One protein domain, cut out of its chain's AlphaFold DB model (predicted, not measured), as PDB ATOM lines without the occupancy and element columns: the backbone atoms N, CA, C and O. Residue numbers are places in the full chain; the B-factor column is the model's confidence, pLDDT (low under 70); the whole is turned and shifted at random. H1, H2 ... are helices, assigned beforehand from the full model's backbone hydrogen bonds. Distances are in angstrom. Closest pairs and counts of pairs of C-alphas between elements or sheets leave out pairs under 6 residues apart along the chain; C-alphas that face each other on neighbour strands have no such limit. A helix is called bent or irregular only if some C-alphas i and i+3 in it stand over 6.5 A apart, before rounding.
ATOM      1  N   GLU A   2      29.943 -25.636  25.256       91.19
ATOM      2  CA  GLU A   2      29.185 -24.703  24.404       91.19
ATOM      3  C   GLU A   2      29.678 -24.806  22.944       91.19
ATOM      4  O   GLU A   2      30.877 -25.017  22.731       91.19
ATOM      5  N   PHE A   3      28.794 -24.679  21.945       92.88
ATOM      6  CA  PHE A   3      29.174 -24.797  20.525       92.88
ATOM      7  C   PHE A   3      30.281 -23.799  20.157       92.88
ATOM      8  O   PHE A   3      31.222 -24.139  19.438       92.88
ATOM      9  N   SER A   4      30.220 -22.604  20.745       91.56
ATOM     10  CA  SER A   4      31.219 -21.547  20.575       91.56
ATOM     11  C   SER A   4      32.615 -21.994  21.025       91.56
ATOM     12  O   SER A   4      33.603 -21.793  20.322       91.56
ATOM     13  N   VAL A   5      32.699 -22.671  22.175       93.25
ATOM     14  CA  VAL A   5      33.966 -23.193  22.710       93.25
ATOM     15  C   VAL A   5      34.497 -24.316  21.821       93.25
ATOM     16  O   VAL A   5      35.687 -24.348  21.521       93.25
ATOM     17  N   PHE A   6      33.621 -25.207  21.349       93.81
ATOM     18  CA  PHE A   6      34.014 -26.279  20.434       93.81
ATOM     19  C   PHE A   6      34.594 -25.737  19.118       93.81
ATOM     20  O   PHE A   6      35.658 -26.182  18.688       93.81
ATOM     21  N   ALA A   7      33.945 -24.736  18.515       94.56
ATOM     22  CA  ALA A   7      34.424 -24.098  17.292       94.56
ATOM     23  C   ALA A   7      35.791 -23.416  17.486       94.56
ATOM     24  O   ALA A   7      36.677 -23.573  16.645       94.56
ATOM     25  N   LEU A   8      35.996 -22.720  18.611       91.88
ATOM     26  CA  LEU A   8      37.285 -22.102  18.947       91.88
ATOM     27  C   LEU A   8      38.401 -23.141  19.115       91.88
ATOM     28  O   LEU A   8      39.514 -22.923  18.639       91.88
ATOM     29  N   VAL A   9      38.107 -24.285  19.740       93.44
ATOM     30  CA  VAL A   9      39.077 -25.383  19.888       93.44
ATOM     31  C   VAL A   9      39.456 -25.972  18.526       93.44
ATOM     32  O   VAL A   9      40.641 -26.190  18.269       93.44
ATOM     33  N   LEU A  10      38.488 -26.187  17.628       94.00
ATOM     34  CA  LEU A  10      38.771 -26.666  16.269       94.00
ATOM     35  C   LEU A  10      39.599 -25.663  15.460       94.00
ATOM     36  O   LEU A  10      40.539 -26.061  14.771       94.00
ATOM     37  N   LEU A  11      39.294 -24.368  15.574       93.12
ATOM     38  CA  LEU A  11      40.076 -23.315  14.934       93.12
ATOM     39  C   LEU A  11      41.516 -23.296  15.462       93.12
ATOM     40  O   LEU A  11      42.456 -23.250  14.671       93.12
ATOM     41  N   ALA A  12      41.703 -23.394  16.781       89.00
ATOM     42  CA  ALA A  12      43.028 -23.466  17.391       89.00
ATOM     43  C   ALA A  12      43.824 -24.681  16.883       89.00
ATOM     44  O   ALA A  12      44.995 -24.541  16.524       89.00
ATOM     45  N   ALA A  13      43.185 -25.850  16.782       89.00
ATOM     46  CA  ALA A  13      43.803 -27.054  16.230       89.00
ATOM     47  C   ALA A  13      44.199 -26.880  14.752       89.00
ATOM     48  O   ALA A  13      45.311 -27.249  14.367       89.00
ATOM     49  N   ALA A  14      43.334 -26.270  13.935       91.25
ATOM     50  CA  ALA A  14      43.615 -25.991  12.528       91.25
ATOM     51  C   ALA A  14      44.784 -25.004  12.357       91.25
ATOM     52  O   ALA A  14      45.694 -25.267  11.570       91.25
ATOM     53  N   CYS A  15      44.812 -23.916  13.132       88.00
ATOM     54  CA  CYS A  15      45.920 -22.956  13.136       88.00
ATOM     55  C   CYS A  15      47.242 -23.616  13.549       88.00
ATOM     56  O   CYS A  15      48.272 -23.391  12.914       88.00
ATOM     57  N   HIS A  16      47.214 -24.466  14.578       81.69
ATOM     58  CA  HIS A  16      48.392 -25.199  15.037       81.69
ATOM     59  C   HIS A  16      48.918 -26.165  13.962       81.69
ATOM     60  O   HIS A  16      50.120 -26.205  13.695       81.69
ATOM     61  N   ALA A  17      48.028 -26.909  13.300       85.06
ATOM     62  CA  ALA A  17      48.392 -27.802  12.202       85.06
ATOM     63  C   ALA A  17      48.964 -27.035  10.997       85.06
ATOM     64  O   ALA A  17      49.995 -27.434  10.453       85.06
ATOM     65  N   ALA A  18      48.342 -25.915  10.615       85.75
ATOM     66  CA  ALA A  18      48.819 -25.057   9.533       85.75
ATOM     67  C   ALA A  18      50.221 -24.504   9.829       85.75
ATOM     68  O   ALA A  18      51.101 -24.558   8.973       85.75
ATOM     69  N   TRP A  19      50.458 -24.044  11.059       78.69
ATOM     70  CA  TRP A  19      51.768 -23.557  11.487       78.69
ATOM     71  C   TRP A  19      52.844 -24.652  11.453       78.69
ATOM     72  O   TRP A  19      53.917 -24.447  10.882       78.69
ATOM     73  N   ASN A  20      52.545 -25.845  11.978       78.25
ATOM     74  CA  ASN A  20      53.465 -26.986  11.910       78.25
ATOM     75  C   ASN A  20      53.792 -27.384  10.460       78.25
ATOM     76  O   ASN A  20      54.921 -27.775  10.169       78.25
ATOM     77  N   ALA A  21      52.836 -27.255   9.535       80.19
ATOM     78  CA  ALA A  21      53.076 -27.499   8.116       80.19
ATOM     79  C   ALA A  21      54.004 -26.445   7.482       80.19
ATOM     80  O   ALA A  21      54.836 -26.795   6.644       80.19
ATOM     81  N   VAL A  22      53.897 -25.176   7.893       73.81
ATOM     82  CA  VAL A  22      54.761 -24.081   7.411       73.81
ATOM     83  C   VAL A  22      56.201 -24.244   7.907       73.81
ATOM     84  O   VAL A  22      57.120 -24.140   7.096       73.81
ATOM     85  N   ILE A  23      56.404 -24.566   9.193       70.50
ATOM     86  CA  ILE A  23      57.744 -24.777   9.784       70.50
ATOM     87  C   ILE A  23      58.465 -25.994   9.201       70.50
ATOM     88  O   ILE A  23      59.689 -26.040   9.205       70.50
ATOM     89  N   LYS A  24      57.739 -26.998   8.697       67.88
ATOM     90  CA  LYS A  24      58.367 -28.208   8.142       67.88
ATOM     91  C   LYS A  24      59.216 -27.930   6.890       67.88
ATOM     92  O   LYS A  24      59.978 -28.791   6.463       67.88
ATOM     93  N   ARG A  25      59.094 -26.744   6.291       63.97
ATOM     94  CA  ARG A  25      60.041 -26.241   5.288       63.97
ATOM     95  C   ARG A  25      61.276 -25.749   6.031       63.97
ATOM     96  O   ARG A  25      61.088 -24.993   6.967       63.97
ATOM     97  N   GLU A  26      62.477 -26.168   5.625       62.56
ATOM     98  CA  GLU A  26      63.791 -25.861   6.237       62.56
ATOM     99  C   GLU A  26      64.067 -24.349   6.390       62.56
ATOM    100  O   GLU A  26      64.904 -23.757   5.712       62.56
ATOM    101  N   ALA A  27      63.311 -23.691   7.258       65.50
ATOM    102  CA  ALA A  27      63.391 -22.278   7.536       65.50
ATOM    103  C   ALA A  27      64.373 -22.069   8.682       65.50
ATOM    104  O   ALA A  27      64.375 -22.805   9.669       65.50
ATOM    105  N   ASP A  28      65.187 -21.026   8.552       74.00
ATOM    106  CA  ASP A  28      66.094 -20.592   9.604       74.00
ATOM    107  C   ASP A  28      65.308 -20.351  10.916       74.00
ATOM    108  O   ASP A  28      64.290 -19.645  10.898       74.00
ATOM    109  N   PRO A  29      65.745 -20.896  12.066       70.38
ATOM    110  CA  PRO A  29      65.099 -20.684  13.363       70.38
ATOM    111  C   PRO A  29      64.875 -19.211  13.729       70.38
ATOM    112  O   PRO A  29      63.867 -18.878  14.358       70.38
ATOM    113  N   PHE A  30      65.759 -18.311  13.298       74.94
ATOM    114  CA  PHE A  30      65.585 -16.871  13.465       74.94
ATOM    115  C   PHE A  30      64.398 -16.346  12.649       74.94
ATOM    116  O   PHE A  30      63.585 -15.569  13.150       74.94
ATOM    117  N   VAL A  31      64.248 -16.817  11.408       79.69
ATOM    118  CA  VAL A  31      63.106 -16.475  10.549       79.69
ATOM    119  C   VAL A  31      61.807 -16.970  11.181       79.69
ATOM    120  O   VAL A  31      60.825 -16.228  11.216       79.69
ATOM    121  N   ILE A  32      61.807 -18.174  11.759       77.94
ATOM    122  CA  ILE A  32      60.653 -18.702  12.501       77.94
ATOM    123  C   ILE A  32      60.310 -17.781  13.692       77.94
ATOM    124  O   ILE A  32      59.132 -17.497  13.918       77.94
ATOM    125  N   ALA A  33      61.306 -17.249  14.412       78.31
ATOM    126  CA  ALA A  33      61.095 -16.400  15.593       78.31
ATOM    127  C   ALA A  33      60.434 -15.079  15.224       78.31
ATOM    128  O   ALA A  33      59.453 -14.662  15.848       78.31
ATOM    129  N   VAL A  34      60.940 -14.462  14.158       83.94
ATOM    130  CA  VAL A  34      60.383 -13.231  13.602       83.94
ATOM    131  C   VAL A  34      58.944 -13.459  13.145       83.94
ATOM    132  O   VAL A  34      58.074 -12.654  13.474       83.94
ATOM    133  N   TRP A  35      58.653 -14.566  12.456       83.25
ATOM    134  CA  TRP A  35      57.288 -14.868  12.020       83.25
ATOM    135  C   TRP A  35      56.315 -15.051  13.182       83.25
ATOM    136  O   TRP A  35      55.208 -14.515  13.113       83.25
ATOM    137  N   ILE A  36      56.709 -15.739  14.260       83.00
ATOM    138  CA  ILE A  36      55.853 -15.860  15.451       83.00
ATOM    139  C   ILE A  36      55.611 -14.493  16.086       83.00
ATOM    140  O   ILE A  36      54.468 -14.180  16.429       83.00
ATOM    141  N   ALA A  37      56.646 -13.661  16.215       85.44
ATOM    142  CA  ALA A  37      56.506 -12.325  16.786       85.44
ATOM    143  C   ALA A  37      55.570 -11.440  15.946       85.44
ATOM    144  O   ALA A  37      54.658 -10.816  16.490       85.44
ATOM    145  N   VAL A  38      55.737 -11.437  14.620       88.25
ATOM    146  CA  VAL A  38      54.887 -10.673  13.697       88.25
ATOM    147  C   VAL A  38      53.449 -11.185  13.722       88.25
ATOM    148  O   VAL A  38      52.530 -10.382  13.857       88.25
ATOM    149  N   ALA A  39      53.230 -12.501  13.648       87.12
ATOM    150  CA  ALA A  39      51.889 -13.080  13.716       87.12
ATOM    151  C   ALA A  39      51.197 -12.740  15.045       87.12
ATOM    152  O   ALA A  39      50.039 -12.324  15.054       87.12
ATOM    153  N   SER A  40      51.929 -12.832  16.159       87.50
ATOM    154  CA  SER A  40      51.427 -12.446  17.481       87.50
ATOM    155  C   SER A  40      51.068 -10.961  17.530       87.50
ATOM    156  O   SER A  40      50.014 -10.601  18.046       87.50
ATOM    157  N   MET A  41      51.898 -10.096  16.941       89.06
ATOM    158  CA  MET A  41      51.647  -8.656  16.858       89.06
ATOM    159  C   MET A  41      50.408  -8.334  16.012       89.06
ATOM    160  O   MET A  41      49.594  -7.515  16.429       89.06
ATOM    161  N   VAL A  42      50.231  -8.989  14.861       91.88
ATOM    162  CA  VAL A  42      49.064  -8.807  13.976       91.88
ATOM    163  C   VAL A  42      47.761  -9.179  14.683       91.88
ATOM    164  O   VAL A  42      46.745  -8.524  14.466       91.88
ATOM    165  N   VAL A  43      47.786 -10.191  15.553       88.56
ATOM    166  CA  VAL A  43      46.619 -10.580  16.360       88.56
ATOM    167  C   VAL A  43      46.427  -9.649  17.564       88.56
ATOM    168  O   VAL A  43      45.295  -9.296  17.887       88.56
ATOM    169  N   ALA A  44      47.506  -9.222  18.223       88.31
ATOM    170  CA  ALA A  44      47.436  -8.407  19.438       88.31
ATOM    171  C   ALA A  44      47.074  -6.933  19.174       88.31
ATOM    172  O   ALA A  44      46.325  -6.343  19.951       88.31
ATOM    173  N   LEU A  45      47.569  -6.332  18.084       89.56
ATOM    174  CA  LEU A  45      47.347  -4.914  17.753       89.56
ATOM    175  C   LEU A  45      45.856  -4.535  17.673       89.56
ATOM    176  O   LEU A  45      45.465  -3.568  18.327       89.56
ATOM    177  N   PRO A  46      44.995  -5.282  16.948       91.75
ATOM    178  CA  PRO A  46      43.561  -4.995  16.892       91.75
ATOM    179  C   PRO A  46      42.839  -5.150  18.236       91.75
ATOM    180  O   PRO A  46      41.776  -4.565  18.426       91.75
ATOM    181  N   LEU A  47      43.399  -5.934  19.165       89.38
ATOM    182  CA  LEU A  47      42.825  -6.159  20.495       89.38
ATOM    183  C   LEU A  47      43.209  -5.060  21.496       89.38
ATOM    184  O   LEU A  47      42.513  -4.861  22.491       89.38
ATOM    185  N   MET A  48      44.270  -4.306  21.209       87.88
ATOM    186  CA  MET A  48      44.823  -3.277  22.089       87.88
ATOM    187  C   MET A  48      43.819  -2.198  22.544       87.88
ATOM    188  O   MET A  48      43.851  -1.840  23.723       87.88
ATOM    189  N   PRO A  49      42.887  -1.701  21.699       89.31
ATOM    190  CA  PRO A  49      41.863  -0.750  22.139       89.31
ATOM    191  C   PRO A  49      40.908  -1.321  23.199       89.31
ATOM    192  O   PRO A  49      40.327  -0.559  23.965       89.31
ATOM    193  N   PHE A  50      40.747  -2.647  23.251       91.31
ATOM    194  CA  PHE A  50      39.849  -3.328  24.186       91.31
ATOM    195  C   PHE A  50      40.554  -3.751  25.479       91.31
ATOM    196  O   PHE A  50      39.926  -3.778  26.534       91.31
ATOM    197  N   THR A  51      41.848  -4.083  25.414       86.25
ATOM    198  CA  THR A  51      42.631  -4.555  26.573       86.25
ATOM    199  C   THR A  51      43.419  -3.448  27.272       86.25
ATOM    200  O   THR A  51      43.839  -3.629  28.413       86.25
ATOM    201  N   GLY A  52      43.636  -2.314  26.600       85.38
ATOM    202  CA  GLY A  52      44.511  -1.243  27.073       85.38
ATOM    203  C   GLY A  52      46.002  -1.561  26.904       85.38
ATOM    204  O   GLY A  52      46.394  -2.646  26.467       85.38
TER     205      GLY A  52
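AT A GLANCE: This is residues 2 to 52 of the 126 residues of the protein "EamA-like transporter family protein" of Variibacter gotjawalensis (UniProt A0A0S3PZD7). Two long helices, H2 and H1, run opposite ways as the arms of an open, flat V, joined by a tight link at its point. The arms come close only near that link; H2 kinks near residue 45. The 51 printed residues hold H1, then H2, and no named strand: all helix, loose, radius of gyration of the C-alphas 14.0 A, spans 38 by 28 by 9 A.

HOW THE PARTS SIT: H2, residues 29 to 51, and H1, residues 3 to 23, are close but not clearly touching; their closest C-alphas, Ile 32 and Ile 23, are 7.3 A apart. They stand at a shallow tilt of 28 degrees. H2 is only just irregular, with C-alphas 46 and 49 7.0 A apart. Every O i to N i+4 pair is within hydrogen-bond range in H1, and 15 of 19 in H2.

IN THESE COORDINATES: H2 spans 30.7 A, from C-alpha 29 at (65.099, -20.684, 13.363) to C-alpha 51 at (42.631, -4.555, 26.573). H1 spans 30.5 A, beginning at (29.174, -24.797, 20.525).

THE WHOLE: The farthest C-alphas, Glu 2 and Asp 28, are 40.0 A apart. The printed part has no cut. Residues 24 to 27 have pLDDT under 70.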